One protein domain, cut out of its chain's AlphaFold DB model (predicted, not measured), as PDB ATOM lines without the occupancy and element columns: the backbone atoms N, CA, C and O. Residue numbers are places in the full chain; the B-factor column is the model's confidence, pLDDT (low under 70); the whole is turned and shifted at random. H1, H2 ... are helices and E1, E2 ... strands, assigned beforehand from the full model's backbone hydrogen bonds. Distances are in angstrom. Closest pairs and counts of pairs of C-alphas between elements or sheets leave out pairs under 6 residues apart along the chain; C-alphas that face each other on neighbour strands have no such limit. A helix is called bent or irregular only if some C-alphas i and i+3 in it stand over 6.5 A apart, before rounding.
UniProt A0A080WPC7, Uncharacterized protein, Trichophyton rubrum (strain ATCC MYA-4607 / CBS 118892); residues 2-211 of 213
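AT A GLANCE: This is residues 2 to 211 of the 213 residues of an uncharacterized protein of Trichophyton rubrum (strain ATCC MYA-4607 / CBS 118892) (UniProt A0A080WPC7). Long helices run back and forth along a loose rod: H2 lies side by side with H3a and with both arms of the bent H6, while H4, the longest helix, makes another side, and its residues 80 to 88 stand free. At one end E1 and E2 form a small two-stranded sheet by H3b, with H7 and H8 touching no helix; at the other end is H5. The 210 printed residues have eight named helices and two named strands, in the order H1 H2 H3 H4 H5 H6 E1 H7 E2 H8, mostly helix, with an antiparallel sheet. The whole is loose, with a radius of gyration of the C-alphas of 23.4 A and spans of 78 by 36 by 26 A.

IN THESE COORDINATES: H1 is residues 2 to 5, from C-alpha 2 at (-2.317, -8.836, -37.303). H2, residues 12 to 35, is 34.7 A long. H3, residues 38 to 66, was assigned as one helix by its hydrogen bonds but is bent, C-alphas 54 and 57 being 7.0 A apart; its arms are H3a, 38 to 54, 24.3 A long, and H3b, 57 to 66. H4, residues 68 to 107, is 59.1 A long, irregular, with C-alphas 69 and 72 8.7 A apart, and has a kink of 38 degrees near residue 75. H5 is residues 119 to 127. H6, residues 131 to 164, was likewise assigned as one helix but is bent, C-alphas 151 and 154 being 6.9 A apart; its arms are H6a, 131 to 151, 30.2 A long, and H6b, 154 to 164. E1 is 168 to 170, H7 174 to 186, E2 198 to 200, and H8 204 to 210, ending at C-alpha 210 (-9.022, -3.259, -10.149).

HOW THE PARTS SIT: H2, H3b, H4 and H6a form an up-and-down bundle, each running against the one before. H2 and H3a, a helical hairpin, touch at a shallow tilt of 18 degrees, closest at C-alphas 22 and 51, 4.2 A. H4 touches H6a with residues 92 to 104 alone, closest at C-alphas 93 and 148, 4.7 A. H2 and H4 are apart. H1 only just touches H2, and H5 only just touches H6a, with 3 pairs of C-alphas within 8 A each. In E1 and E2, N 200 and O 168 are 2.9 A apart, within hydrogen-bond range. Every O i to N i+4 pair is within range in H3a, H3b, H6a, H6b, H7 and H8, against 18 of 20 in H2, 30 of 36 in H4 and 4 of 5 in H5; H1 is too short for such a pair.

THE WHOLE: The C-alphas of Ser 109 and Asp 187 are the two farthest apart, 79.3 A. The printed part has no cut; H4 to H5 and H7 to E2 are long links. Residues 2 to 9, 104 to 125, 167 and 171 to 211 have pLDDT under 70.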
ATOM      1  N   PHE A   2      -1.158  -8.028 -37.723       59.12
ATOM      2  CA  PHE A   2      -2.317  -8.836 -37.303       59.12
ATOM      3  C   PHE A   2      -2.832  -8.496 -35.890       59.12
ATOM      4  O   PHE A   2      -4.026  -8.278 -35.708       59.12
ATOM      5  N   THR A   3      -1.929  -8.328 -34.919       58.41
ATOM      6  CA  THR A   3      -2.275  -8.006 -33.519       58.41
ATOM      7  C   THR A   3      -2.950  -6.645 -33.334       58.41
ATOM      8  O   THR A   3      -3.795  -6.480 -32.458       58.41
ATOM      9  N   CYS A   4      -2.627  -5.678 -34.197       53.56
ATOM     10  CA  CYS A   4      -3.240  -4.347 -34.192       53.56
ATOM     11  C   CYS A   4      -4.512  -4.258 -35.041       53.56
ATOM     12  O   CYS A   4      -5.296  -3.343 -34.830       53.56
ATOM     13  N   ASN A   5      -4.694  -5.149 -36.024       56.31
ATOM     14  CA  ASN A   5      -5.749  -5.024 -37.039       56.31
ATOM     15  C   ASN A   5      -6.863  -6.081 -36.920       56.31
ATOM     16  O   ASN A   5      -7.938  -5.875 -37.476       56.31
ATOM     17  N   VAL A   6      -6.613  -7.211 -36.247       58.75
ATOM     18  CA  VAL A   6      -7.545  -8.353 -36.203       58.75
ATOM     19  C   VAL A   6      -7.882  -8.767 -34.769       58.75
ATOM     20  O   VAL A   6      -9.054  -8.789 -34.417       58.75
ATOM     21  N   TRP A   7      -6.887  -9.062 -33.926       45.28
ATOM     22  CA  TRP A   7      -7.105  -9.461 -32.527       45.28
ATOM     23  C   TRP A   7      -5.809  -9.278 -31.720       45.28
ATOM     24  O   TRP A   7      -4.779  -9.763 -32.195       45.28
ATOM     25  N   PRO A   8      -5.776  -8.615 -30.545       53.81
ATOM     26  CA  PRO A   8      -6.861  -7.986 -29.772       53.81
ATOM     27  C   PRO A   8      -7.165  -6.519 -30.146       53.81
ATOM     28  O   PRO A   8      -7.897  -5.848 -29.427       53.81
ATOM     29  N   ALA A   9      -6.604  -5.996 -31.246       63.69
ATOM     30  CA  ALA A   9      -6.775  -4.595 -31.664       63.69
ATOM     31  C   ALA A   9      -6.353  -3.586 -30.574       63.69
ATOM     32  O   ALA A   9      -6.923  -2.512 -30.413       63.69
ATOM     33  N   GLN A  10      -5.322  -3.951 -29.814       72.81
ATOM     34  CA  GLN A  10      -4.753  -3.156 -28.733       72.81
ATOM     35  C   GLN A  10      -3.316  -2.767 -29.067       72.81
ATOM     36  O   GLN A  10      -2.598  -3.487 -29.765       72.81
ATOM     37  N   THR A  11      -2.879  -1.631 -28.536       78.12
ATOM     38  CA  THR A  11      -1.482  -1.185 -28.641       78.12
ATOM     39  C   THR A  11      -0.593  -1.788 -27.558       78.12
ATOM     40  O   THR A  11       0.584  -2.022 -27.821       78.12
ATOM     41  N   PHE A  12      -1.140  -2.110 -26.381       78.81
ATOM     42  CA  PHE A  12      -0.357  -2.618 -25.253       78.81
ATOM     43  C   PHE A  12       0.308  -3.967 -25.555       78.81
ATOM     44  O   PHE A  12       1.518  -4.094 -25.407       78.81
ATOM     45  N   VAL A  13      -0.451  -4.953 -26.042       80.81
ATOM     46  CA  VAL A  13       0.051  -6.309 -26.344       80.81
ATOM     47  C   VAL A  13       1.228  -6.325 -27.331       80.81
ATOM     48  O   VAL A  13       2.255  -6.922 -27.015       80.81
ATOM     49  N   PRO A  14       1.156  -5.689 -28.517       84.50
ATOM     50  CA  PRO A  14       2.288  -5.689 -29.439       84.50
ATOM     51  C   PRO A  14       3.472  -4.847 -28.933       84.50
ATOM     52  O   PRO A  14       4.611  -5.162 -29.272       84.50
ATOM     53  N   LEU A  15       3.239  -3.822 -28.100       85.75
ATOM     54  CA  LEU A  15       4.317  -3.056 -27.464       85.75
ATOM     55  C   LEU A  15       5.041  -3.871 -26.393       85.75
ATOM     56  O   LEU A  15       6.268  -3.947 -26.425       85.75
ATOM     57  N   SER A  16       4.314  -4.504 -25.475       86.12
ATOM     58  CA  SER A  16       4.896  -5.322 -24.408       86.12
ATOM     59  C   SER A  16       5.578  -6.566 -24.968       86.12
ATOM     60  O   SER A  16       6.752  -6.787 -24.681       86.12
ATOM     61  N   ALA A  17       4.918  -7.310 -25.862       88.31
ATOM     62  CA  ALA A  17       5.513  -8.468 -26.526       88.31
ATOM     63  C   ALA A  17       6.754  -8.085 -27.346       88.31
ATOM     64  O   ALA A  17       7.781  -8.750 -27.241       88.31
ATOM     65  N   GLY A  18       6.695  -6.984 -28.108       88.69
ATOM     66  CA  GLY A  18       7.846  -6.458 -28.846       88.69
ATOM     67  C   GLY A  18       9.030  -6.139 -27.934       88.69
ATOM     68  O   GLY A  18      10.146  -6.563 -28.213       88.69
ATOM     69  N   THR A  19       8.772  -5.470 -26.806       89.38
ATOM     70  CA  THR A  19       9.800  -5.113 -25.811       89.38
ATOM     71  C   THR A  19      10.424  -6.339 -25.159       89.38
ATOM     72  O   THR A  19      11.639  -6.394 -24.986       89.38
ATOM     73  N   ILE A  20       9.609  -7.336 -24.808       91.75
ATOM     74  CA  ILE A  20      10.080  -8.586 -24.205       91.75
ATOM     75  C   ILE A  20      10.944  -9.355 -25.207       91.75
ATOM     76  O   ILE A  20      12.057  -9.750 -24.871       91.75
ATOM     77  N   ILE A  21      10.466  -9.522 -26.444       92.62
ATOM     78  CA  ILE A  21      11.181 -10.258 -27.497       92.62
ATOM     79  C   ILE A  21      12.503  -9.566 -27.847       92.62
ATOM     80  O   ILE A  21      13.522 -10.236 -27.983       92.62
ATOM     81  N   GLU A  22      12.514  -8.236 -27.932       92.00
ATOM     82  CA  GLU A  22      13.724  -7.435 -28.148       92.00
ATOM     83  C   GLU A  22      14.727  -7.591 -26.995       92.00
ATOM     84  O   GLU A  22      15.897  -7.901 -27.230       92.00
ATOM     85  N   THR A  23      14.262  -7.459 -25.748       90.81
ATOM     86  CA  THR A  23      15.109  -7.585 -24.549       90.81
ATOM     87  C   THR A  23      15.720  -8.982 -24.450       90.81
ATOM     88  O   THR A  23      16.922  -9.123 -24.218       90.81
ATOM     89  N   VAL A  24      14.915 -10.026 -24.677       91.62
ATOM     90  CA  VAL A  24      15.376 -11.421 -24.699       91.62
ATOM     91  C   VAL A  24      16.336 -11.654 -25.866       91.62
ATOM     92  O   VAL A  24      17.382 -12.266 -25.671       91.62
ATOM     93  N   GLY A  25      16.040 -11.128 -27.056       91.00
ATOM     94  CA  GLY A  25      16.905 -11.239 -28.231       91.00
ATOM     95  C   GLY A  25      18.295 -10.645 -27.995       91.00
ATOM     96  O   GLY A  25      19.295 -11.295 -28.286       91.00
ATOM     97  N   ILE A  26      18.380  -9.453 -27.396       90.00
ATOM     98  CA  ILE A  26      19.660  -8.797 -27.079       90.00
ATOM     99  C   ILE A  26      20.401  -9.508 -25.930       90.00
ATOM    100  O   ILE A  26      21.625  -9.675 -25.985       90.00
ATOM    101  N   ALA A  27      19.684 -10.002 -24.917       89.12
ATOM    102  CA  ALA A  27      20.285 -10.820 -23.861       89.12
ATOM    103  C   ALA A  27      20.884 -12.123 -24.426       89.12
ATOM    104  O   ALA A  27      22.027 -12.474 -24.125       89.12
ATOM    105  N   LEU A  28      20.159 -12.809 -25.312       89.12
ATOM    106  CA  LEU A  28      20.641 -14.019 -25.978       89.12
ATOM    107  C   LEU A  28      21.764 -13.728 -26.975       89.12
ATOM    108  O   LEU A  28      22.686 -14.533 -27.082       89.12
ATOM    109  N   LEU A  29      21.753 -12.579 -27.659       87.75
ATOM    110  CA  LEU A  29      22.866 -12.132 -28.506       87.75
ATOM    111  C   LEU A  29      24.168 -11.988 -27.714       87.75
ATOM    112  O   LEU A  29      25.235 -12.369 -28.204       87.75
ATOM    113  N   THR A  30      24.085 -11.499 -26.474       85.94
ATOM    114  CA  THR A  30      25.242 -11.392 -25.573       85.94
ATOM    115  C   THR A  30      25.867 -12.768 -25.323       85.94
ATOM    116  O   THR A  30      27.083 -12.943 -25.437       85.94
ATOM    117  N   TRP A  31      25.036 -13.781 -25.064       86.56
ATOM    118  CA  TRP A  31      25.491 -15.163 -24.915       86.56
ATOM    119  C   TRP A  31      26.004 -15.755 -26.238       86.56
ATOM    120  O   TRP A  31      27.116 -16.286 -26.282       86.56
ATOM    121  N   ALA A  32      25.262 -15.593 -27.337       85.88
ATOM    122  CA  ALA A  32      25.606 -16.107 -28.666       85.88
ATOM    123  C   ALA A  32      26.965 -15.592 -29.170       85.88
ATOM    124  O   ALA A  32      27.730 -16.340 -29.787       85.88
ATOM    125  N   THR A  33      27.302 -14.342 -28.839       83.38
ATOM    126  CA  THR A  33      28.605 -13.730 -29.144       83.38
ATOM    127  C   THR A  33      29.764 -14.507 -28.508       83.38
ATOM    128  O   THR A  33      30.855 -14.567 -29.074       83.38
ATOM    129  N   THR A  34      29.544 -15.178 -27.373       81.19
ATOM    130  CA  THR A  34      30.576 -15.975 -26.690       81.19
ATOM    131  C   THR A  34      30.918 -17.257 -27.452       81.19
ATOM    132  O   THR A  34      32.101 -17.596 -27.553       81.19
ATOM    133  N   THR A  35      29.902 -17.916 -28.022       79.81
ATOM    134  CA  THR A  35      29.955 -19.261 -28.628       79.81
ATOM    135  C   THR A  35      30.563 -19.282 -30.040       79.81
ATOM    136  O   THR A  35      30.863 -20.354 -30.556       79.81
ATOM    137  N   ARG A  36      30.774 -18.118 -30.686       76.00
ATOM    138  CA  ARG A  36      31.299 -17.988 -32.072       76.00
ATOM    139  C   ARG A  36      30.515 -18.782 -33.135       76.00
ATOM    140  O   ARG A  36      31.027 -19.059 -34.216       76.00
ATOM    141  N   ASN A  37      29.261 -19.119 -32.858       83.00
ATOM    142  CA  ASN A  37      28.418 -19.850 -33.791       83.00
ATOM    143  C   ASN A  37      27.604 -18.857 -34.636       83.00
ATOM    144  O   ASN A  37      26.648 -18.257 -34.146       83.00
ATOM    145  N   ILE A  38      28.009 -18.674 -35.897       85.25
ATOM    146  CA  ILE A  38      27.394 -17.714 -36.828       85.25
ATOM    147  C   ILE A  38      25.880 -17.954 -36.996       85.25
ATOM    148  O   ILE A  38      25.131 -16.996 -36.821       85.25
ATOM    149  N   PRO A  39      25.391 -19.190 -37.240       90.12
ATOM    150  CA  PRO A  39      23.956 -19.479 -37.255       90.12
ATOM    151  C   PRO A  39      23.194 -19.006 -36.012       90.12
ATOM    152  O   PRO A  39      22.115 -18.427 -36.136       90.12
ATOM    153  N   VAL A  40      23.755 -19.218 -34.817       88.88
ATOM    154  CA  VAL A  40      23.110 -18.812 -33.556       88.88
ATOM    155  C   VAL A  40      23.047 -17.289 -33.455       88.88
ATOM    156  O   VAL A  40      21.994 -16.746 -33.134       88.88
ATOM    157  N   VAL A  41      24.137 -16.589 -33.785       88.56
ATOM    158  CA  VAL A  41      24.171 -15.116 -33.788       88.56
ATOM    159  C   VAL A  41      23.160 -14.548 -34.785       88.56
ATOM    160  O   VAL A  41      22.370 -13.683 -34.415       88.56
ATOM    161  N   SER A  42      23.119 -15.070 -36.014       89.06
ATOM    162  CA  SER A  42      22.161 -14.638 -37.040       89.06
ATOM    163  C   SER A  42      20.712 -14.880 -36.619       89.06
ATOM    164  O   SER A  42      19.863 -14.008 -36.801       89.06
ATOM    165  N   GLY A  43      20.425 -16.033 -36.006       91.38
ATOM    166  CA  GLY A  43      19.101 -16.340 -35.469       91.38
ATOM    167  C   GLY A  43      18.682 -15.366 -34.368       91.38
ATOM    168  O   GLY A  43      17.579 -14.826 -34.409       91.38
ATOM    169  N   MET A  44      19.569 -15.074 -33.413       90.75
ATOM    170  CA  MET A  44      19.265 -14.135 -32.327       90.75
ATOM    171  C   MET A  44      19.154 -12.684 -32.822       90.75
ATOM    172  O   MET A  44      18.328 -11.925 -32.318       90.75
ATOM    173  N   MET A  45      19.911 -12.309 -33.859       90.88
ATOM    174  CA  MET A  45      19.797 -11.003 -34.517       90.88
ATOM    175  C   MET A  45      18.442 -10.844 -35.215       90.88
ATOM    176  O   MET A  45      17.827  -9.781 -35.126       90.88
ATOM    177  N   ALA A  46      17.937 -11.911 -35.842       92.94
ATOM    178  CA  ALA A  46      16.594 -11.929 -36.412       92.94
ATOM    179  C   ALA A  46      15.506 -11.790 -35.332       92.94
ATOM    180  O   ALA A  46      14.559 -11.029 -35.524       92.94
ATOM    181  N   VAL A  47      15.653 -12.461 -34.182       93.00
ATOM    182  CA  VAL A  47      14.717 -12.343 -33.045       93.00
ATOM    183  C   VAL A  47      14.699 -10.921 -32.481       93.00
ATOM    184  O   VAL A  47      13.624 -10.344 -32.323       93.00
ATOM    185  N   ALA A  48      15.871 -10.329 -32.231       90.88
ATOM    186  CA  ALA A  48      15.975  -8.950 -31.759       90.88
ATOM    187  C   ALA A  48      15.337  -7.966 -32.758       90.88
ATOM    188  O   ALA A  48      14.501  -7.150 -32.373       90.88
ATOM    189  N   GLY A  49      15.647  -8.108 -34.054       90.94
ATOM    190  CA  GLY A  49      15.077  -7.274 -35.114       90.94
ATOM    191  C   GLY A  49      13.561  -7.425 -35.265       90.94
ATOM    192  O   GLY A  49      12.859  -6.432 -35.468       90.94
ATOM    193  N   ALA A  50      13.029  -8.640 -35.107       91.88
ATOM    194  CA  ALA A  50      11.588  -8.873 -35.076       91.88
ATOM    195  C   ALA A  50      10.931  -8.140 -33.894       91.88
ATOM    196  O   ALA A  50       9.908  -7.479 -34.085       91.88
ATOM    197  N   GLY A  51      11.548  -8.196 -32.706       88.75
ATOM    198  CA  GLY A  51      11.159  -7.439 -31.508       88.75
ATOM    199  C   GLY A  51      11.019  -5.939 -31.771       88.75
ATOM    200  O   GLY A  51       9.936  -5.375 -31.595       88.75
ATOM    201  N   THR A  52      12.082  -5.310 -32.279       88.56
ATOM    202  CA  THR A  52      12.091  -3.880 -32.632       88.56
ATOM    203  C   THR A  52      11.025  -3.550 -33.687       88.56
ATOM    204  O   THR A  52      10.251  -2.601 -33.529       88.56
ATOM    205  N   GLY A  53      10.915  -4.365 -34.744       87.06
ATOM    206  CA  GLY A  53       9.952  -4.163 -35.832       87.06
ATOM    207  C   GLY A  53       8.490  -4.223 -35.380       87.06
ATOM    208  O   GLY A  53       7.650  -3.478 -35.891       87.06
ATOM    209  N   MET A  54       8.179  -5.048 -34.374       86.12
ATOM    210  CA  MET A  54       6.835  -5.120 -33.791       86.12
ATOM    211  C   MET A  54       6.400  -3.815 -33.116       86.12
ATOM    212  O   MET A  54       5.198  -3.575 -33.025       86.12
ATOM    213  N   ARG A  55       7.332  -2.950 -32.688       83.00
ATOM    214  CA  ARG A  55       7.032  -1.726 -31.922       83.00
ATOM    215  C   ARG A  55       6.824  -0.482 -32.780       83.00
ATOM    216  O   ARG A  55       6.106   0.417 -32.346       83.00
ATOM    217  N   PHE A  56       7.382  -0.423 -33.993       81.75
ATOM    218  CA  PHE A  56       7.341   0.794 -34.820       81.75
ATOM    219  C   PHE A  56       5.922   1.291 -35.114       81.75
ATOM    220  O   PHE A  56       5.628   2.469 -34.928       81.75
ATOM    221  N   MET A  57       5.026   0.398 -35.541       80.62
ATOM    222  CA  MET A  57       3.643   0.774 -35.843       80.62
ATOM    223  C   MET A  57       2.823   1.059 -34.566       80.62
ATOM    224  O   MET A  57       2.272   2.157 -34.466       80.62
ATOM    225  N   PRO A  58       2.748   0.153 -33.567       83.44
ATOM    226  CA  PRO A  58       1.930   0.374 -32.376       83.44
ATOM    227  C   PRO A  58       2.339   1.591 -31.549       83.44
ATOM    228  O   PRO A  58       1.459   2.241 -31.002       83.44
ATOM    229  N   ALA A  59       3.632   1.926 -31.471       82.94
ATOM    230  CA  ALA A  59       4.093   3.080 -30.696       82.94
ATOM    231  C   ALA A  59       3.496   4.387 -31.234       82.94
ATOM    232  O   ALA A  59       2.959   5.191 -30.476       82.94
ATOM    233  N   THR A  60       3.512   4.554 -32.559       84.00
ATOM    234  CA  THR A  60       2.932   5.739 -33.207       84.00
ATOM    235  C   THR A  60       1.417   5.819 -33.024       84.00
ATOM    236  O   THR A  60       0.890   6.889 -32.726       84.00
ATOM    237  N   LEU A  61       0.720   4.682 -33.126       82.62
ATOM    238  CA  LEU A  61      -0.726   4.602 -32.901       82.62
ATOM    239  C   LEU A  61      -1.103   4.848 -31.439       82.62
ATOM    240  O   LEU A  61      -2.124   5.468 -31.172       82.62
ATOM    241  N   HIS A  62      -0.279   4.393 -30.499       84.31
ATOM    242  CA  HIS A  62      -0.498   4.589 -29.071       84.31
ATOM    243  C   HIS A  62      -0.439   6.075 -28.697       84.31
ATOM    244  O   HIS A  62      -1.350   6.581 -28.047       84.31
ATOM    245  N   VAL A  63       0.582   6.795 -29.177       83.06
ATOM    246  CA  VAL A  63       0.717   8.246 -28.958       83.06
ATOM    247  C   VAL A  63      -0.446   9.017 -29.585       83.06
ATOM    248  O   VAL A  63      -1.036   9.870 -28.926       83.06
ATOM    249  N   ALA A  64      -0.814   8.695 -30.829       81.50
ATOM    250  CA  ALA A  64      -1.954   9.328 -31.494       81.50
ATOM    251  C   ALA A  64      -3.289   9.021 -30.793       81.50
ATOM    252  O   ALA A  64      -4.177   9.866 -30.761       81.50
ATOM    253  N   GLY A  65      -3.419   7.821 -30.223       76.81
ATOM    254  CA  GLY A  65      -4.612   7.383 -29.514       76.81
ATOM    255  C   GLY A  65      -4.804   8.045 -28.153       76.81
ATOM    256  O   GLY A  65      -5.927   8.413 -27.846       76.81
ATOM    257  N   ILE A  66      -3.741   8.228 -27.356       80.69
ATOM    258  CA  ILE A  66      -3.839   8.865 -26.026       80.69
ATOM    259  C   ILE A  66      -4.166  10.360 -26.120       80.69
ATOM    260  O   ILE A  66      -4.900  10.875 -25.274       80.69
ATOM    261  N   TRP A  67      -3.626  11.058 -27.122       78.88
ATOM    262  CA  TRP A  67      -3.798  12.506 -27.289       78.88
ATOM    263  C   TRP A  67      -4.457  12.859 -28.633       78.88
ATOM    264  O   TRP A  67      -3.807  13.488 -29.475       78.88
ATOM    265  N   PRO A  68      -5.740  12.509 -28.841       75.25
ATOM    266  CA  PRO A  68      -6.431  12.738 -30.111       75.25
ATOM    267  C   PRO A  68      -6.545  14.230 -30.469       75.25
ATOM    268  O   PRO A  68      -6.402  14.593 -31.633       75.25
ATOM    269  N   ASP A  69      -6.685  15.110 -29.475       80.50
ATOM    270  CA  ASP A  69      -6.789  16.565 -29.692       80.50
ATOM    271  C   ASP A  69      -5.426  17.241 -29.921       80.50
ATOM    272  O   ASP A  69      -5.342  18.412 -30.294       80.50
ATOM    273  N   LYS A  70      -4.324  16.531 -29.645       83.62
ATOM    274  CA  LYS A  70      -2.956  17.078 -29.614       83.62
ATOM    275  C   LYS A  70      -1.958  16.173 -30.343       83.62
ATOM    276  O   LYS A  70      -0.797  16.073 -29.943       83.62
ATOM    277  N   ILE A  71      -2.383  15.546 -31.444       83.81
ATOM    278  CA  ILE A  71      -1.559  14.587 -32.199       83.81
ATOM    279  C   ILE A  71      -0.260  15.232 -32.693       83.81
ATOM    280  O   ILE A  71       0.808  14.660 -32.505       83.81
ATOM    281  N   ALA A  72      -0.317  16.429 -33.288       86.62
ATOM    282  CA  ALA A  72       0.869  17.095 -33.834       86.62
ATOM    283  C   ALA A  72       1.981  17.325 -32.783       86.62
ATOM    284  O   ALA A  72       3.094  16.836 -32.995       86.62
ATOM    285  N   PRO A  73       1.731  17.990 -31.635       91.12
ATOM    286  CA  PRO A  73       2.760  18.151 -30.607       91.12
ATOM    287  C   PRO A  73       3.179  16.823 -29.953       91.12
ATOM    288  O   PRO A  73       4.369  16.631 -29.701       91.12
ATOM    289  N   ALA A  74       2.257  15.876 -29.731       85.12
ATOM    290  CA  ALA A  74       2.591  14.568 -29.158       85.12
ATOM    291  C   ALA A  74       3.526  13.754 -30.077       85.12
ATOM    292  O   ALA A  74       4.533  13.194 -29.634       85.12
ATOM    293  N   MET A  75       3.246  13.752 -31.381       86.50
ATOM    294  CA  MET A  75       4.083  13.102 -32.388       86.50
ATOM    295  C   MET A  75       5.454  13.774 -32.510       86.50
ATOM    296  O   MET A  75       6.447  13.067 -32.668       86.50
ATOM    297  N   SER A  76       5.537  15.102 -32.389       93.25
ATOM    298  CA  SER A  76       6.815  15.829 -32.386       93.25
ATOM    299  C   SER A  76       7.718  15.408 -31.226       93.25
ATOM    300  O   SER A  76       8.896  15.129 -31.447       93.25
ATOM    301  N   ILE A  77       7.175  15.268 -30.010       93.19
ATOM    302  CA  ILE A  77       7.940  14.795 -28.841       93.19
ATOM    303  C   ILE A  77       8.456  13.371 -29.072       93.19
ATOM    304  O   ILE A  77       9.630  13.090 -28.824       93.19
ATOM    305  N   MET A  78       7.615  12.476 -29.592       89.38
ATOM    306  CA  MET A  78       8.028  11.106 -29.910       89.38
ATOM    307  C   MET A  78       9.124  11.079 -30.988       89.38
ATOM    308  O   MET A  78      10.116  10.363 -30.849       89.38
ATOM    309  N   ARG A  79       8.971  11.873 -32.055       90.25
ATOM    310  CA  ARG A  79       9.934  11.964 -33.164       90.25
ATOM    311  C   ARG A  79      11.262  12.586 -32.756       90.25
ATOM    312  O   ARG A  79      12.271  12.236 -33.354       90.25
ATOM    313  N   PHE A  80      11.269  13.456 -31.753       94.50
ATOM    314  CA  PHE A  80      12.488  13.967 -31.137       94.50
ATOM    315  C   PHE A  80      13.146  12.923 -30.219       94.50
ATOM    316  O   PHE A  80      14.349  12.684 -30.302       94.50
ATOM    317  N   SER A  81      12.352  12.251 -29.383       93.50
ATOM    318  CA  SER A  81      12.855  11.335 -28.349       93.50
ATOM    319  C   SER A  81      13.491  10.063 -28.922       93.50
ATOM    320  O   SER A  81      14.487   9.583 -28.387       93.50
ATOM    321  N   LEU A  82      12.940   9.519 -30.015       88.69
ATOM    322  CA  LEU A  82      13.441   8.295 -30.658       88.69
ATOM    323  C   LEU A  82      14.907   8.401 -31.132       88.69
ATOM    324  O   LEU A  82      15.725   7.598 -30.677       88.69
ATOM    325  N   PRO A  83      15.284   9.355 -32.007       92.31
ATOM    326  CA  PRO A  83      16.673   9.505 -32.429       92.31
ATOM    327  C   PRO A  83      17.575   9.942 -31.271       92.31
ATOM    328  O   PRO A  83      18.696   9.455 -31.182       92.31
ATOM    329  N   PHE A  84      17.080  10.775 -30.348       93.62
ATOM    330  CA  PHE A  84      17.835  11.183 -29.162       93.62
ATOM    331  C   PHE A  84      18.260   9.982 -28.303       93.62
ATOM    332  O   PHE A  84      19.443   9.816 -28.003       93.62
ATOM    333  N   GLY A  85      17.316   9.099 -27.963       90.81
ATOM    334  CA  GLY A  85      17.607   7.873 -27.217       90.81
ATOM    335  C   GLY A  85      18.535   6.925 -27.981       90.81
ATOM    336  O   GLY A  85      19.438   6.344 -27.385       90.81
ATOM    337  N   GLY A  86      18.361   6.818 -29.304       89.75
ATOM    338  CA  GLY A  86      19.235   6.024 -30.172       89.75
ATOM    339  C   GLY A  86      20.686   6.511 -30.163       89.75
ATOM    340  O   GLY A  86      21.603   5.702 -30.022       89.75
ATOM    341  N   THR A  87      20.906   7.825 -30.242       92.94
ATOM    342  CA  THR A  87      22.247   8.415 -30.148       92.94
ATOM    343  C   THR A  87      22.871   8.159 -28.780       92.94
ATOM    344  O   THR A  87      24.002   7.689 -28.725       92.94
ATOM    345  N   LEU A  88      22.138   8.384 -27.683       94.12
ATOM    346  CA  LEU A  88      22.645   8.119 -26.330       94.12
ATOM    347  C   LEU A  88      23.051   6.651 -26.141       94.12
ATOM    348  O   LEU A  88      24.147   6.369 -25.652       94.12
ATOM    349  N   ALA A  89      22.195   5.719 -26.566       91.44
ATOM    350  CA  ALA A  89      22.464   4.287 -26.501       91.44
ATOM    351  C   ALA A  89      23.718   3.905 -27.304       91.44
ATOM    352  O   ALA A  89      24.589   3.195 -26.796       91.44
ATOM    353  N   LEU A  90      23.841   4.418 -28.533       91.31
ATOM    354  CA  LEU A  90      24.998   4.169 -29.391       91.31
ATOM    355  C   LEU A  90      26.286   4.746 -28.794       91.31
ATOM    356  O   LEU A  90      27.322   4.088 -28.843       91.31
ATOM    357  N   THR A  91      26.240   5.939 -28.201       93.94
ATOM    358  CA  THR A  91      27.404   6.550 -27.548       93.94
ATOM    359  C   THR A  91      27.888   5.719 -26.361       93.94
ATOM    360  O   THR A  91      29.090   5.486 -26.235       93.94
ATOM    361  N   ILE A  92      26.976   5.222 -25.519       94.19
ATOM    362  CA  ILE A  92      27.323   4.348 -24.387       94.19
ATOM    363  C   ILE A  92      27.956   3.051 -24.899       94.19
ATOM    364  O   ILE A  92      29.056   2.683 -24.478       94.19
ATOM    365  N   MET A  93      27.299   2.394 -25.859       91.25
ATOM    366  CA  MET A  93      27.769   1.143 -26.451       91.25
ATOM    367  C   MET A  93      29.148   1.310 -27.109       91.25
ATOM    368  O   MET A  93      30.055   0.509 -26.871       91.25
ATOM    369  N   GLY A  94      29.331   2.379 -27.887       89.94
ATOM    370  CA  GLY A  94      30.585   2.715 -28.558       89.94
ATOM    371  C   GLY A  94      31.710   3.054 -27.581       89.94
ATOM    372  O   GLY A  94      32.835   2.603 -27.770       89.94
ATOM    373  N   SER A  95      31.417   3.776 -26.495       92.50
ATOM    374  CA  SER A  95      32.399   4.070 -25.444       92.50
ATOM    375  C   SER A  95      32.918   2.789 -24.786       92.50
ATOM    376  O   SER A  95      34.128   2.598 -24.672       92.50
ATOM    377  N   VAL A  96      32.023   1.865 -24.418       92.06
ATOM    378  CA  VAL A  96      32.409   0.579 -23.817       92.06
ATOM    379  C   VAL A  96      33.208  -0.278 -24.798       92.06
ATOM    380  O   VAL A  96      34.241  -0.835 -24.418       92.06
ATOM    381  N   PHE A  97      32.775  -0.349 -26.058       89.44
ATOM    382  CA  PHE A  97      33.500  -1.058 -27.109       89.44
ATOM    383  C   PHE A  97      34.921  -0.503 -27.286       89.44
ATOM    384  O   PHE A  97      35.888  -1.261 -27.219       89.44
ATOM    385  N   ASN A  98      35.059   0.817 -27.427       87.44
ATOM    386  CA  ASN A  98      36.349   1.485 -27.605       87.44
ATOM    387  C   ASN A  98      37.265   1.296 -26.390       87.44
ATOM    388  O   ASN A  98      38.446   0.999 -26.556       87.44
ATOM    389  N   ASN A  99      36.723   1.373 -25.170       89.75
ATOM    390  CA  ASN A  99      37.484   1.134 -23.942       89.75
ATOM    391  C   ASN A  99      38.035  -0.294 -23.866       89.75
ATOM    392  O   ASN A  99      39.149  -0.498 -23.391       89.75
ATOM    393  N   LYS A 100      37.277  -1.293 -24.337       87.75
ATOM    394  CA  LYS A 100      37.766  -2.676 -24.417       87.75
ATOM    395  C   LYS A 100      38.786  -2.838 -25.542       87.75
ATOM    396  O   LYS A 100      39.828  -3.439 -25.318       87.75
ATOM    397  N   MET A 101      38.549  -2.246 -26.710       83.75
ATOM    398  CA  MET A 101      39.479  -2.309 -27.844       83.75
ATOM    399  C   MET A 101      40.794  -1.549 -27.617       83.75
ATOM    400  O   MET A 101      41.786  -1.865 -28.269       83.75
ATOM    401  N   ALA A 102      40.851  -0.616 -26.660       81.00
ATOM    402  CA  ALA A 102      42.073   0.098 -26.279       81.00
ATOM    403  C   ALA A 102      43.245  -0.840 -25.914       81.00
ATOM    404  O   ALA A 102      44.413  -0.502 -26.111       81.00
ATOM    405  N   GLU A 103      42.947  -2.048 -25.424       73.56
ATOM    406  CA  GLU A 103      43.946  -3.061 -25.076       73.56
ATOM    407  C   GLU A 103      44.700  -3.619 -26.300       73.56
ATOM    408  O   GLU A 103      45.872  -3.990 -26.177       73.56
ATOM    409  N   VAL A 104      44.075  -3.601 -27.487       68.81
ATOM    410  CA  VAL A 104      44.720  -3.958 -28.765       68.81
ATOM    411  C   VAL A 104      45.864  -2.992 -29.067       68.81
ATOM    412  O   VAL A 104      46.958  -3.427 -29.420       68.81
ATOM    413  N   PHE A 105      45.649  -1.694 -28.855       64.81
ATOM    414  CA  PHE A 105      46.651  -0.661 -29.124       64.81
ATOM    415  C   PHE A 105      47.776  -0.625 -28.082       64.81
ATOM    416  O   PHE A 105      48.884  -0.200 -28.392       64.81
ATOM    417  N   ARG A 106      47.528  -1.102 -26.852       64.62
ATOM    418  CA  ARG A 106      48.565  -1.199 -25.808       64.62
ATOM    419  C   ARG A 106      49.551  -2.347 -26.030       64.62
ATOM    420  O   ARG A 106      50.712  -2.202 -25.668       64.62
ATOM    421  N   HIS A 107      49.096  -3.469 -26.586       53.91
ATOM    422  CA  HIS A 107      49.953  -4.631 -26.863       53.91
ATOM    423  C   HIS A 107      50.502  -4.638 -28.300       53.91
ATOM    424  O   HIS A 107      51.551  -5.225 -28.551       53.91
ATOM    425  N   GLY A 108      49.836  -3.955 -29.236       50.94
ATOM    426  CA  GLY A 108      50.297  -3.732 -30.605       50.94
ATOM    427  C   GLY A 108      50.999  -2.386 -30.754       50.94
ATOM    428  O   GLY A 108      50.444  -1.461 -31.333       50.94
ATOM    429  N   SER A 109      52.230  -2.266 -30.254       41.12
ATOM    430  CA  SER A 109      53.064  -1.065 -30.424       41.12
ATOM    431  C   SER A 109      53.648  -0.939 -31.847       41.12
ATOM    432  O   SER A 109      54.832  -0.641 -32.018       41.12
ATOM    433  N   SER A 110      52.831  -1.151 -32.882       42.62
ATOM    434  CA  SER A 110      53.118  -0.740 -34.259       42.62
ATOM    435  C   SER A 110      52.321   0.526 -34.559       42.62
ATOM    436  O   SER A 110      51.104   0.547 -34.422       42.62
ATOM    437  N   LYS A 111      53.034   1.582 -34.953       44.84
ATOM    438  CA  LYS A 111      52.610   2.981 -35.162       44.84
ATOM    439  C   LYS A 111      51.472   3.231 -36.177       44.84
ATOM    440  O   LYS A 111      51.256   4.378 -36.552       44.84
ATOM    441  N   GLU A 112      50.740   2.214 -36.610       47.88
ATOM    442  CA  GLU A 112      49.578   2.353 -37.490       47.88
ATOM    443  C   GLU A 112      48.308   2.114 -36.671       47.88
ATOM    444  O   GLU A 112      47.907   0.983 -36.398       47.88
ATOM    445  N   GLY A 113      47.705   3.211 -36.212       47.66
ATOM    446  CA  GLY A 113      46.424   3.184 -35.517       47.66
ATOM    447  C   GLY A 113      45.344   2.614 -36.431       47.66
ATOM    448  O   GLY A 113      44.978   3.224 -37.430       47.66
ATOM    449  N   LEU A 114      44.844   1.430 -36.090       51.59
ATOM    450  CA  LEU A 114      43.666   0.835 -36.708       51.59
ATOM    451  C   LEU A 114      42.448   1.731 -36.429       51.59
ATOM    452  O   LEU A 114      41.945   1.776 -35.306       51.59
ATOM    453  N   ASP A 115      41.979   2.451 -37.444       52.19
ATOM    454  CA  ASP A 115      40.766   3.258 -37.340       52.19
ATOM    455  C   ASP A 115      39.522   2.354 -37.404       52.19
ATOM    456  O   ASP A 115      38.999   2.009 -38.469       52.19
ATOM    457  N   LEU A 116      39.056   1.942 -36.223       51.31
ATOM    458  CA  LEU A 116      37.876   1.090 -36.035       51.31
ATOM    459  C   LEU A 116      36.565   1.773 -36.460       51.31
ATOM    460  O   LEU A 116      35.535   1.102 -36.524       51.31
ATOM    461  N   HIS A 117      36.584   3.073 -36.774       51.56
ATOM    462  CA  HIS A 117      35.423   3.783 -37.302       51.56
ATOM    463  C   HIS A 117      35.157   3.456 -38.783       51.56
ATOM    464  O   HIS A 117      34.038   3.653 -39.261       51.56
ATOM    465  N   ASN A 118      36.151   2.900 -39.497       53.66
ATOM    466  CA  ASN A 118      36.000   2.361 -40.848       53.66
ATOM    467  C   ASN A 118      36.101   0.825 -40.847       53.66
ATOM    468  O   ASN A 118      37.156   0.224 -41.088       53.66
ATOM    469  N   THR A 119      34.966   0.174 -40.583       54.44
ATOM    470  CA  THR A 119      34.837  -1.284 -40.440       54.44
ATOM    471  C   THR A 119      35.340  -2.062 -41.666       54.44
ATOM    472  O   THR A 119      35.877  -3.159 -41.515       54.44
ATOM    473  N   GLY A 120      35.214  -1.499 -42.877       53.75
ATOM    474  CA  GLY A 120      35.602  -2.155 -44.134       53.75
ATOM    475  C   GLY A 120      37.115  -2.263 -44.336       53.75
ATOM    476  O   GLY A 120      37.616  -3.339 -44.659       53.75
ATOM    477  N   GLN A 121      37.860  -1.183 -44.080       53.56
ATOM    478  CA  GLN A 121      39.328  -1.187 -44.190       53.56
ATOM    479  C   GLN A 121      39.991  -1.961 -43.040       53.56
ATOM    480  O   GLN A 121      40.987  -2.655 -43.249       53.56
ATOM    481  N   SER A 122      39.404  -1.906 -41.841       64.50
ATOM    482  CA  SER A 122      39.930  -2.600 -40.662       64.50
ATOM    483  C   SER A 122      39.894  -4.127 -40.799       64.50
ATOM    484  O   SER A 122      40.841  -4.800 -40.399       64.50
ATOM    485  N   LEU A 123      38.842  -4.704 -41.395       66.94
ATOM    486  CA  LEU A 123      38.718  -6.159 -41.575       66.94
ATOM    487  C   LEU A 123      39.761  -6.735 -42.542       66.94
ATOM    488  O   LEU A 123      40.325  -7.799 -42.277       66.94
ATOM    489  N   GLU A 124      40.039  -6.037 -43.644       68.75
ATOM    490  CA  GLU A 124      41.054  -6.462 -44.612       68.75
ATOM    491  C   GLU A 124      42.472  -6.325 -44.038       68.75
ATOM    492  O   GLU A 124      43.295  -7.224 -44.209       68.75
ATOM    493  N   ALA A 125      42.734  -5.255 -43.278       68.50
ATOM    494  CA  ALA A 125      43.983  -5.077 -42.538       68.50
ATOM    495  C   ALA A 125      44.188  -6.182 -41.484       68.50
ATOM    496  O   ALA A 125      45.279  -6.739 -41.376       68.50
ATOM    497  N   ILE A 126      43.127  -6.580 -40.771       70.69
ATOM    498  CA  ILE A 126      43.174  -7.687 -39.804       70.69
ATOM    499  C   ILE A 126      43.484  -9.028 -40.485       70.69
ATOM    500  O   ILE A 126      44.157  -9.874 -39.901       70.69
ATOM    501  N   ASN A 127      43.012  -9.244 -41.715       77.06
ATOM    502  CA  ASN A 127      43.280 -10.476 -42.461       77.06
ATOM    503  C   ASN A 127      44.711 -10.572 -43.010       77.06
ATOM    504  O   ASN A 127      45.136 -11.669 -43.359       77.06
ATOM    505  N   LYS A 128      45.450  -9.456 -43.070       78.31
ATOM    506  CA  LYS A 128      46.860  -9.414 -43.489       78.31
ATOM    507  C   LYS A 128      47.841  -9.653 -42.330       78.31
ATOM    508  O   LYS A 128      49.035  -9.803 -42.571       78.31
ATOM    509  N   LEU A 129      47.358  -9.688 -41.084       73.81
ATOM    510  CA  LEU A 129      48.179  -9.934 -39.895       73.81
ATOM    511  C   LEU A 129      48.545 -11.424 -39.738       73.81
ATOM    512  O   LEU A 129      47.797 -12.292 -40.193       73.81
ATOM    513  N   PRO A 130      49.646 -11.738 -39.027       80.56
ATOM    514  CA  PRO A 130      49.969 -13.103 -38.625       80.56
ATOM    515  C   PRO A 130      48.802 -13.782 -37.879       80.56
ATOM    516  O   PRO A 130      48.126 -13.112 -37.086       80.56
ATOM    517  N   PRO A 131      48.589 -15.103 -38.058       79.44
ATOM    518  CA  PRO A 131      47.436 -15.820 -37.498       79.44
ATOM    519  C   PRO A 131      47.269 -15.658 -35.980       79.44
ATOM    520  O   PRO A 131      46.144 -15.572 -35.481       79.44
ATOM    521  N   ASP A 132      48.375 -15.558 -35.242       77.56
ATOM    522  CA  ASP A 132      48.363 -15.412 -33.783       77.56
ATOM    523  C   ASP A 132      47.814 -14.047 -33.338       77.56
ATOM    524  O   ASP A 132      46.945 -13.967 -32.464       77.56
ATOM    525  N   ILE A 133      48.240 -12.967 -34.002       78.50
ATOM    526  CA  ILE A 133      47.763 -11.600 -33.733       78.50
ATOM    527  C   ILE A 133      46.312 -11.452 -34.199       78.50
ATOM    528  O   ILE A 133      45.488 -10.841 -33.517       78.50
ATOM    529  N   GLN A 134      45.962 -12.072 -35.325       79.19
ATOM    530  CA  GLN A 134      44.597 -12.088 -35.839       79.19
ATOM    531  C   GLN A 134      43.625 -12.746 -34.846       79.19
ATOM    532  O   GLN A 134      42.546 -12.210 -34.576       79.19
ATOM    533  N   ASN A 135      44.005 -13.886 -34.261       82.75
ATOM    534  CA  ASN A 135      43.202 -14.570 -33.248       82.75
ATOM    535  C   ASN A 135      43.059 -13.743 -31.965       82.75
ATOM    536  O   ASN A 135      41.960 -13.687 -31.402       82.75
ATOM    537  N   TYR A 136      44.129 -13.061 -31.545       82.88
ATOM    538  CA  TYR A 136      44.116 -12.145 -30.405       82.88
ATOM    539  C   TYR A 136      43.140 -10.980 -30.621       82.88
ATOM    540  O   TYR A 136      42.197 -10.817 -29.844       82.88
ATOM    541  N   VAL A 137      43.276 -10.238 -31.728       82.62
ATOM    542  CA  VAL A 137      42.398  -9.101 -32.061       82.62
ATOM    543  C   VAL A 137      40.940  -9.548 -32.190       82.62
ATOM    544  O   VAL A 137      40.045  -8.899 -31.651       82.62
ATOM    545  N   ARG A 138      40.672 -10.697 -32.828       83.31
ATOM    546  CA  ARG A 138      39.312 -11.255 -32.951       83.31
ATOM    547  C   ARG A 138      38.716 -11.676 -31.606       83.31
ATOM    548  O   ARG A 138      37.504 -11.575 -31.421       83.31
ATOM    549  N   ASN A 139      39.519 -12.193 -30.675       85.81
ATOM    550  CA  ASN A 139      39.052 -12.515 -29.321       85.81
ATOM    551  C   ASN A 139      38.730 -11.249 -28.523       85.81
ATOM    552  O   ASN A 139      37.710 -11.209 -27.831       85.81
ATOM    553  N   LEU A 140      39.551 -10.211 -28.669       85.12
ATOM    554  CA  LEU A 140      39.358  -8.935 -27.993       85.12
ATOM    555  C   LEU A 140      38.132  -8.192 -28.537       85.12
ATOM    556  O   LEU A 140      37.278  -7.781 -27.757       85.12
ATOM    557  N   ALA A 141      37.960  -8.155 -29.861       85.31
ATOM    558  CA  ALA A 141      36.770  -7.613 -30.513       85.31
ATOM    559  C   ALA A 141      35.490  -8.344 -30.085       85.31
ATOM    560  O   ALA A 141      34.494  -7.701 -29.762       85.31
ATOM    561  N   LYS A 142      35.524  -9.681 -29.991       87.06
ATOM    562  CA  LYS A 142      34.406 -10.476 -29.452       87.06
ATOM    563  C   LYS A 142      34.036 -10.028 -28.036       87.06
ATOM    564  O   LYS A 142      32.863  -9.818 -27.740       87.06
ATOM    565  N   ASN A 143      35.036  -9.888 -27.165       89.38
ATOM    566  CA  ASN A 143      34.835  -9.451 -25.786       89.38
ATOM    567  C   ASN A 143      34.292  -8.013 -25.730       89.38
ATOM    568  O   ASN A 143      33.360  -7.732 -24.984       89.38
ATOM    569  N   ALA A 144      34.822  -7.113 -26.559       89.75
ATOM    570  CA  ALA A 144      34.360  -5.735 -26.658       89.75
ATOM    571  C   ALA A 144      32.883  -5.653 -27.072       89.75
ATOM    572  O   ALA A 144      32.113  -4.966 -26.408       89.75
ATOM    573  N   VAL A 145      32.467  -6.402 -28.103       89.69
ATOM    574  CA  VAL A 145      31.059  -6.484 -28.538       89.69
ATOM    575  C   VAL A 145      30.164  -7.035 -27.427       89.69
ATOM    576  O   VAL A 145      29.098  -6.480 -27.168       89.69
ATOM    577  N   LEU A 146      30.605  -8.087 -26.730       91.88
ATOM    578  CA  LEU A 146      29.870  -8.667 -25.607       91.88
ATOM    579  C   LEU A 146      29.627  -7.632 -24.499       91.88
ATOM    580  O   LEU A 146      28.489  -7.443 -24.078       91.88
ATOM    581  N   TRP A 147      30.666  -6.915 -24.064       92.12
ATOM    582  CA  TRP A 147      30.528  -5.872 -23.040       92.12
ATOM    583  C   TRP A 147      29.696  -4.680 -23.519       92.12
ATOM    584  O   TRP A 147      28.951  -4.098 -22.732       92.12
ATOM    585  N   ALA A 148      29.785  -4.344 -24.805       92.00
ATOM    586  CA  ALA A 148      28.974  -3.302 -25.411       92.00
ATOM    587  C   ALA A 148      27.476  -3.658 -25.350       92.00
ATOM    588  O   ALA A 148      26.676  -2.832 -24.910       92.00
ATOM    589  N   PHE A 149      27.087  -4.899 -25.667       91.00
ATOM    590  CA  PHE A 149      25.704  -5.358 -25.482       91.00
ATOM    591  C   PHE A 149      25.289  -5.412 -24.007       91.00
ATOM    592  O   PHE A 149      24.193  -4.973 -23.673       91.00
ATOM    593  N   ILE A 150      26.162  -5.861 -23.100       92.62
ATOM    594  CA  ILE A 150      25.861  -5.852 -21.656       92.62
ATOM    595  C   ILE A 150      25.551  -4.435 -21.160       92.62
ATOM    596  O   ILE A 150      24.654  -4.258 -20.337       92.62
ATOM    597  N   SER A 151      26.241  -3.420 -21.686       93.81
ATOM    598  CA  SER A 151      26.053  -2.031 -21.259       93.81
ATOM    599  C   SER A 151      24.651  -1.469 -21.534       93.81
ATOM    600  O   SER A 151      24.199  -0.600 -20.789       93.81
ATOM    601  N   ILE A 152      23.933  -1.981 -22.547       91.69
ATOM    602  CA  ILE A 152      22.587  -1.499 -22.902       91.69
ATOM    603  C   ILE A 152      21.457  -2.282 -22.213       91.69
ATOM    604  O   ILE A 152      20.341  -1.773 -22.097       91.69
ATOM    605  N   ILE A 153      21.734  -3.478 -21.678       91.56
ATOM    606  CA  ILE A 153      20.764  -4.289 -20.918       91.56
ATOM    607  C   ILE A 153      20.040  -3.508 -19.803       91.56
ATOM    608  O   ILE A 153      18.812  -3.604 -19.753       91.56
ATOM    609  N   PRO A 154      20.697  -2.712 -18.930       92.00
ATOM    610  CA  PRO A 154      19.978  -1.962 -17.896       92.00
ATOM    611  C   PRO A 154      19.011  -0.923 -18.478       92.00
ATOM    612  O   PRO A 154      17.911  -0.746 -17.958       92.00
ATOM    613  N   ILE A 155      19.372  -0.276 -19.589       91.50
ATOM    614  CA  ILE A 155      18.500   0.689 -20.275       91.50
ATOM    615  C   ILE A 155      17.276  -0.028 -20.864       91.50
ATOM    616  O   ILE A 155      16.154   0.463 -20.744       91.50
ATOM    617  N   MET A 156      17.462  -1.225 -21.429       89.50
ATOM    618  CA  MET A 156      16.343  -2.058 -21.881       89.50
ATOM    619  C   MET A 156      15.449  -2.517 -20.728       89.50
ATOM    620  O   MET A 156      14.231  -2.503 -20.872       89.50
ATOM    621  N   ALA A 157      16.022  -2.884 -19.580       89.94
ATOM    622  CA  ALA A 157      15.247  -3.273 -18.404       89.94
ATOM    623  C   ALA A 157      14.360  -2.118 -17.915       89.94
ATOM    624  O   ALA A 157      13.176  -2.320 -17.651       89.94
ATOM    625  N   ILE A 158      14.893  -0.892 -17.887       91.75
ATOM    626  CA  ILE A 158      14.109   0.314 -17.583       91.75
ATOM    627  C   ILE A 158      13.003   0.515 -18.630       91.75
ATOM    628  O   ILE A 158      11.865   0.804 -18.264       91.75
ATOM    629  N   SER A 159      13.296   0.316 -19.921       88.50
ATOM    630  CA  SER A 159      12.286   0.387 -20.990       88.50
ATOM    631  C   SER A 159      11.172  -0.646 -20.806       88.50
ATOM    632  O   SER A 159       9.997  -0.317 -20.957       88.50
ATOM    633  N   LEU A 160      11.521  -1.878 -20.433       88.69
ATOM    634  CA  LEU A 160      10.570  -2.949 -20.163       88.69
ATOM    635  C   LEU A 160       9.649  -2.585 -18.996       88.69
ATOM    636  O   LEU A 160       8.431  -2.697 -19.124       88.69
ATOM    637  N   VAL A 161      10.213  -2.078 -17.896       89.00
ATOM    638  CA  VAL A 161       9.435  -1.582 -16.752       89.00
ATOM    639  C   VAL A 161       8.517  -0.436 -17.179       89.00
ATOM    640  O   VAL A 161       7.328  -0.474 -16.879       89.00
ATOM    641  N   ALA A 162       9.015   0.538 -17.946       87.25
ATOM    642  CA  ALA A 162       8.209   1.660 -18.433       87.25
ATOM    643  C   ALA A 162       7.014   1.209 -19.292       87.25
ATOM    644  O   ALA A 162       5.928   1.771 -19.175       87.25
ATOM    645  N   VAL A 163       7.176   0.163 -20.110       85.69
ATOM    646  CA  VAL A 163       6.085  -0.403 -20.922       85.69
ATOM    647  C   VAL A 163       5.008  -1.062 -20.064       85.69
ATOM    648  O   VAL A 163       3.838  -0.998 -20.423       85.69
ATOM    649  N   PHE A 164       5.348  -1.632 -18.909       81.88
ATOM    650  CA  PHE A 164       4.337  -2.161 -17.987       81.88
ATOM    651  C   PHE A 164       3.470  -1.072 -17.341       81.88
ATOM    652  O   PHE A 164       2.329  -1.347 -16.971       81.88
ATOM    653  N   PHE A 165       3.980   0.159 -17.250       81.25
ATOM    654  CA  PHE A 165       3.225   1.315 -16.764       81.25
ATOM    655  C   PHE A 165       2.426   2.037 -17.857       81.25
ATOM    656  O   PHE A 165       1.698   2.979 -17.547       81.25
ATOM    657  N   LEU A 166       2.518   1.610 -19.123       78.50
ATOM    658  CA  LEU A 166       1.685   2.177 -20.181       78.50
ATOM    659  C   LEU A 166       0.209   1.799 -19.980       78.50
ATOM    660  O   LEU A 166      -0.137   0.677 -19.593       78.50
ATOM    661  N   GLY A 167      -0.669   2.752 -20.296       67.50
ATOM    662  CA  GLY A 167      -2.092   2.488 -20.485       67.50
ATOM    663  C   GLY A 167      -2.350   1.642 -21.733       67.50
ATOM    664  O   GLY A 167      -1.425   1.222 -22.434       67.50
ATOM    665  N   ASN A 168      -3.618   1.397 -22.049       76.50
ATOM    666  CA  ASN A 168      -3.991   0.684 -23.267       76.50
ATOM    667  C   ASN A 168      -4.872   1.551 -24.166       76.50
ATOM    668  O   ASN A 168      -5.803   2.202 -23.702       76.50
ATOM    669  N   VAL A 169      -4.586   1.513 -25.467       70.19
ATOM    670  CA  VAL A 169      -5.419   2.128 -26.506       70.19
ATOM    671  C   VAL A 169      -5.998   1.017 -27.370       70.19
ATOM    672  O   VAL A 169      -5.227   0.233 -27.941       70.19
ATOM    673  N   TRP A 170      -7.327   0.987 -27.497       70.94
ATOM    674  CA  TRP A 170      -8.023   0.138 -28.463       70.94
ATOM    675  C   TRP A 170      -8.117   0.813 -29.825       70.94
ATOM    676  O   TRP A 170      -8.741   1.858 -29.988       70.94
ATOM    677  N   ILE A 171      -7.523   0.178 -30.826       65.00
ATOM    678  CA  ILE A 171      -7.575   0.611 -32.216       65.00
ATOM    679  C   ILE A 171      -8.884   0.079 -32.807       65.00
ATOM    680  O   ILE A 171      -9.037  -1.123 -33.017       65.00
ATOM    681  N   LYS A 172      -9.848   0.961 -33.093       60.69
ATOM    682  CA  LYS A 172     -11.066   0.557 -33.814       60.69
ATOM    683  C   LYS A 172     -10.698   0.043 -35.216       60.69
ATOM    684  O   LYS A 172      -9.843   0.612 -35.893       60.69
ATOM    685  N   SER A 173     -11.337  -1.051 -35.641       54.97
ATOM    686  CA  SER A 173     -11.079  -1.712 -36.933       54.97
ATOM    687  C   SER A 173     -11.241  -0.750 -38.119       54.97
ATOM    688  O   SER A 173     -12.088   0.143 -38.075       54.97
ATOM    689  N   LYS A 174     -10.497  -0.975 -39.216       56.28
ATOM    690  CA  LYS A 174     -10.625  -0.220 -40.482       56.28
ATOM    691  C   LYS A 174     -12.080  -0.035 -40.928       56.28
ATOM    692  O   LYS A 174     -12.435   1.060 -41.341       56.28
ATOM    693  N   LYS A 175     -12.922  -1.060 -40.758       55.34
ATOM    694  CA  LYS A 175     -14.357  -0.999 -41.086       55.34
ATOM    695  C   LYS A 175     -15.119   0.031 -40.245       55.34
ATOM    696  O   LYS A 175     -15.946   0.753 -40.777       55.34
ATOM    697  N   ALA A 176     -14.809   0.136 -38.952       55.91
ATOM    698  CA  ALA A 176     -15.420   1.122 -38.060       55.91
ATOM    699  C   ALA A 176     -14.939   2.550 -38.362       55.91
ATOM    700  O   ALA A 176     -15.683   3.505 -38.158       55.91
ATOM    701  N   LYS A 177     -13.707   2.697 -38.870       59.53
ATOM    702  CA  LYS A 177     -13.181   3.976 -39.355       59.53
ATOM    703  C   LYS A 177     -13.866   4.410 -40.655       59.53
ATOM    704  O   LYS A 177     -14.342   5.533 -40.723       59.53
ATOM    705  N   GLU A 178     -13.972   3.511 -41.634       59.56
ATOM    706  CA  GLU A 178     -14.678   3.757 -42.902       59.56
ATOM    707  C   GLU A 178     -16.168   4.062 -42.673       59.56
ATOM    708  O   GLU A 178     -16.724   4.952 -43.311       59.56
ATOM    709  N   GLU A 179     -16.818   3.381 -41.725       61.19
ATOM    710  CA  GLU A 179     -18.215   3.651 -41.369       61.19
ATOM    711  C   GLU A 179     -18.395   5.011 -40.671       61.19
ATOM    712  O   GLU A 179     -19.363   5.718 -40.945       61.19
ATOM    713  N   ALA A 180     -17.456   5.410 -39.807       59.44
ATOM    714  CA  ALA A 180     -17.468   6.722 -39.159       59.44
ATOM    715  C   ALA A 180     -17.175   7.865 -40.146       59.44
ATOM    716  O   ALA A 180     -17.845   8.892 -40.100       59.44
ATOM    717  N   GLU A 181     -16.219   7.677 -41.061       62.38
ATOM    718  CA  GLU A 181     -15.926   8.622 -42.149       62.38
ATOM    719  C   GLU A 181     -17.133   8.766 -43.089       62.38
ATOM    720  O   GLU A 181     -17.490   9.880 -43.468       62.38
ATOM    721  N   ARG A 182     -17.824   7.659 -43.397       66.50
ATOM    722  CA  ARG A 182     -19.053   7.676 -44.195       66.50
ATOM    723  C   ARG A 182     -20.199   8.405 -43.484       66.50
ATOM    724  O   ARG A 182     -20.844   9.237 -44.110       66.50
ATOM    725  N   LYS A 183     -20.423   8.154 -42.189       63.56
ATOM    726  CA  LYS A 183     -21.446   8.860 -41.391       63.56
ATOM    727  C   LYS A 183     -21.144  10.357 -41.252       63.56
ATOM    728  O   LYS A 183     -22.039  11.174 -41.408       63.56
ATOM    729  N   ALA A 184     -19.882  10.735 -41.050       62.12
ATOM    730  CA  ALA A 184     -19.472  12.142 -40.998       62.12
ATOM    731  C   ALA A 184     -19.625  12.864 -42.352       62.12
ATOM    732  O   ALA A 184     -19.931  14.058 -42.382       62.12
ATOM    733  N   ALA A 185     -19.434  12.145 -43.464       64.69
ATOM    734  CA  ALA A 185     -19.703  12.649 -44.808       64.69
ATOM    735  C   ALA A 185     -21.211  12.805 -45.085       64.69
ATOM    736  O   ALA A 185     -21.604  13.779 -45.723       64.69
ATOM    737  N   GLU A 186     -22.047  11.889 -44.579       69.12
ATOM    738  CA  GLU A 186     -23.515  11.974 -44.643       69.12
ATOM    739  C   GLU A 186     -24.060  13.147 -43.787       69.12
ATOM    740  O   GLU A 186     -24.974  13.843 -44.225       69.12
ATOM    741  N   ASP A 187     -23.441  13.448 -42.638       69.12
ATOM    742  CA  ASP A 187     -23.812  14.554 -41.730       69.12
ATOM    743  C   ASP A 187     -23.216  15.932 -42.112       69.12
ATOM    744  O   ASP A 187     -23.379  16.915 -41.385       69.12
ATOM    745  N   GLY A 188     -22.491  16.036 -43.233       52.12
ATOM    746  CA  GLY A 188     -21.922  17.300 -43.728       52.12
ATOM    747  C   GLY A 188     -20.746  17.865 -42.915       52.12
ATOM    748  O   GLY A 188     -20.293  18.979 -43.182       52.12
ATOM    749  N   LYS A 189     -20.201  17.106 -41.955       50.28
ATOM    750  CA  LYS A 189     -19.027  17.478 -41.141       50.28
ATOM    751  C   LYS A 189     -17.739  16.966 -41.782       50.28
ATOM    752  O   LYS A 189     -17.041  16.098 -41.253       50.28
ATOM    753  N   ILE A 190     -17.430  17.489 -42.965       42.94
ATOM    754  CA  ILE A 190     -16.246  17.090 -43.732       42.94
ATOM    755  C   ILE A 190     -14.989  17.619 -43.023       42.94
ATOM    756  O   ILE A 190     -14.678  18.802 -43.099       42.94
ATOM    757  N   GLY A 191     -14.271  16.731 -42.328       48.28
ATOM    758  CA  GLY A 191     -12.966  17.018 -41.713       48.28
ATOM    759  C   GLY A 191     -12.848  16.710 -40.218       48.28
ATOM    760  O   GLY A 191     -11.739  16.740 -39.694       48.28
ATOM    761  N   GLU A 192     -13.946  16.364 -39.539       42.81
ATOM    762  CA  GLU A 192     -13.982  16.210 -38.071       42.81
ATOM    763  C   GLU A 192     -14.197  14.754 -37.609       42.81
ATOM    764  O   GLU A 192     -14.639  14.491 -36.493       42.81
ATOM    765  N   ALA A 193     -13.878  13.768 -38.450       42.53
ATOM    766  CA  ALA A 193     -13.920  12.359 -38.060       42.53
ATOM    767  C   ALA A 193     -12.666  11.979 -37.249       42.53
ATOM    768  O   ALA A 193     -11.843  11.166 -37.676       42.53
ATOM    769  N   ILE A 194     -12.496  12.564 -36.059       48.00
ATOM    770  CA  ILE A 194     -11.550  12.027 -35.080       48.00
ATOM    771  C   ILE A 194     -12.209  10.775 -34.511       48.00
ATOM    772  O   ILE A 194     -13.061  10.843 -33.626       48.00
ATOM    773  N   VAL A 195     -11.852   9.605 -35.045       49.81
ATOM    774  CA  VAL A 195     -12.218   8.328 -34.423       49.81
ATOM    775  C   VAL A 195     -11.463   8.248 -33.100       49.81
ATOM    776  O   VAL A 195     -10.351   7.722 -33.036       49.81
ATOM    777  N   SER A 196     -12.061   8.817 -32.049       51.50
ATOM    778  CA  SER A 196     -11.556   8.711 -30.688       51.50
ATOM    779  C   SER A 196     -11.522   7.228 -30.347       51.50
ATOM    780  O   SER A 196     -12.554   6.551 -30.252       51.50
ATOM    781  N   SER A 197     -10.304   6.706 -30.272       55.31
ATOM    782  CA  SER A 197     -10.039   5.365 -29.776       55.31
ATOM    783  C   SER A 197     -10.444   5.324 -28.305       55.31
ATOM    784  O   SER A 197     -10.382   6.341 -27.618       55.31
ATOM    785  N   GLU A 198     -10.911   4.180 -27.820       60.28
ATOM    786  CA  GLU A 198     -11.198   4.036 -26.395       60.28
ATOM    787  C   GLU A 198      -9.849   3.917 -25.672       60.28
ATOM    788  O   GLU A 198      -9.030   3.048 -26.000       60.28
ATOM    789  N   VAL A 199      -9.565   4.869 -24.780       60.59
ATOM    790  CA  VAL A 199      -8.264   5.012 -24.116       60.59
ATOM    791  C   VAL A 199      -8.427   4.722 -22.638       60.59
ATOM    792  O   VAL A 199      -9.165   5.414 -21.940       60.59
ATOM    793  N   ILE A 200      -7.662   3.761 -22.134       62.75
ATOM    794  CA  ILE A 200      -7.418   3.635 -20.700       62.75
ATOM    795  C   ILE A 200      -6.116   4.366 -20.403       62.75
ATOM    796  O   ILE A 200      -5.041   3.931 -20.815       62.75
ATOM    797  N   GLN A 201      -6.222   5.483 -19.682       58.75
ATOM    798  CA  GLN A 201      -5.070   6.297 -19.268       58.75
ATOM    799  C   GLN A 201      -4.340   5.741 -18.035       58.75
ATOM    800  O   GLN A 201      -3.249   6.190 -17.700       58.75
ATOM    801  N   ILE A 202      -4.939   4.762 -17.363       61.69
ATOM    802  CA  ILE A 202      -4.405   4.101 -16.173       61.69
ATOM    803  C   ILE A 202      -3.520   2.918 -16.615       61.69
ATOM    804  O   ILE A 202      -3.845   2.297 -17.630       61.69
ATOM    805  N   PRO A 203      -2.420   2.572 -15.910       64.69
ATOM    806  CA  PRO A 203      -1.598   1.411 -16.251       64.69
ATOM    807  C   PRO A 203      -2.459   0.169 -16.489       64.69
ATOM    808  O   PRO A 203      -3.241  -0.224 -15.620       64.69
ATOM    809  N   PHE A 204      -2.322  -0.440 -17.672       64.19
ATOM    810  CA  PHE A 204      -3.247  -1.475 -18.142       64.19
ATOM    811  C   PHE A 204      -3.343  -2.659 -17.173       64.19
ATOM    812  O   PHE A 204      -4.434  -3.155 -16.918       64.19
ATOM    813  N   LEU A 205      -2.219  -3.063 -16.573       63.00
ATOM    814  CA  LEU A 205      -2.189  -4.131 -15.571       63.00
ATOM    815  C   LEU A 205      -2.971  -3.778 -14.302       63.00
ATOM    816  O   LEU A 205      -3.626  -4.641 -13.729       63.00
ATOM    817  N   TRP A 206      -2.927  -2.519 -13.865       59.75
ATOM    818  CA  TRP A 206      -3.697  -2.078 -12.704       59.75
ATOM    819  C   TRP A 206      -5.181  -1.990 -13.040       59.75
ATOM    820  O   TRP A 206      -6.005  -2.439 -12.248       59.75
ATOM    821  N   ALA A 207      -5.512  -1.489 -14.234       59.75
ATOM    822  CA  ALA A 207      -6.878  -1.448 -14.736       59.75
ATOM    823  C   ALA A 207      -7.476  -2.863 -14.835       59.75
ATOM    824  O   ALA A 207      -8.581  -3.060 -14.360       59.75
ATOM    825  N   LEU A 208      -6.714  -3.852 -15.318       63.03
ATOM    826  CA  LEU A 208      -7.116  -5.265 -15.396       63.03
ATOM    827  C   LEU A 208      -7.379  -5.908 -14.018       63.03
ATOM    828  O   LEU A 208      -8.195  -6.817 -13.907       63.03
ATOM    829  N   ILE A 209      -6.662  -5.475 -12.975       64.69
ATOM    830  CA  ILE A 209      -6.775  -6.033 -11.614       64.69
ATOM    831  C   ILE A 209      -7.906  -5.367 -10.818       64.69
ATOM    832  O   ILE A 209      -8.571  -6.029 -10.027       64.69
ATOM    833  N   THR A 210      -8.094  -4.055 -10.976       63.75
ATOM    834  CA  THR A 210      -9.022  -3.259 -10.149       63.75
ATOM    835  C   THR A 210     -10.388  -3.050 -10.784       63.75
ATOM    836  O   THR A 210     -11.370  -2.860 -10.070       63.75
ATOM    837  N   VAL A 211     -10.471  -3.100 -12.110       51.44
ATOM    838  CA  VAL A 211     -11.701  -2.914 -12.869       51.44
ATOM    839  C   VAL A 211     -11.848  -4.129 -13.773       51.44
ATOM    840  O   VAL A 211     -10.967  -4.438 -14.567       51.44
TER     841      VAL A 211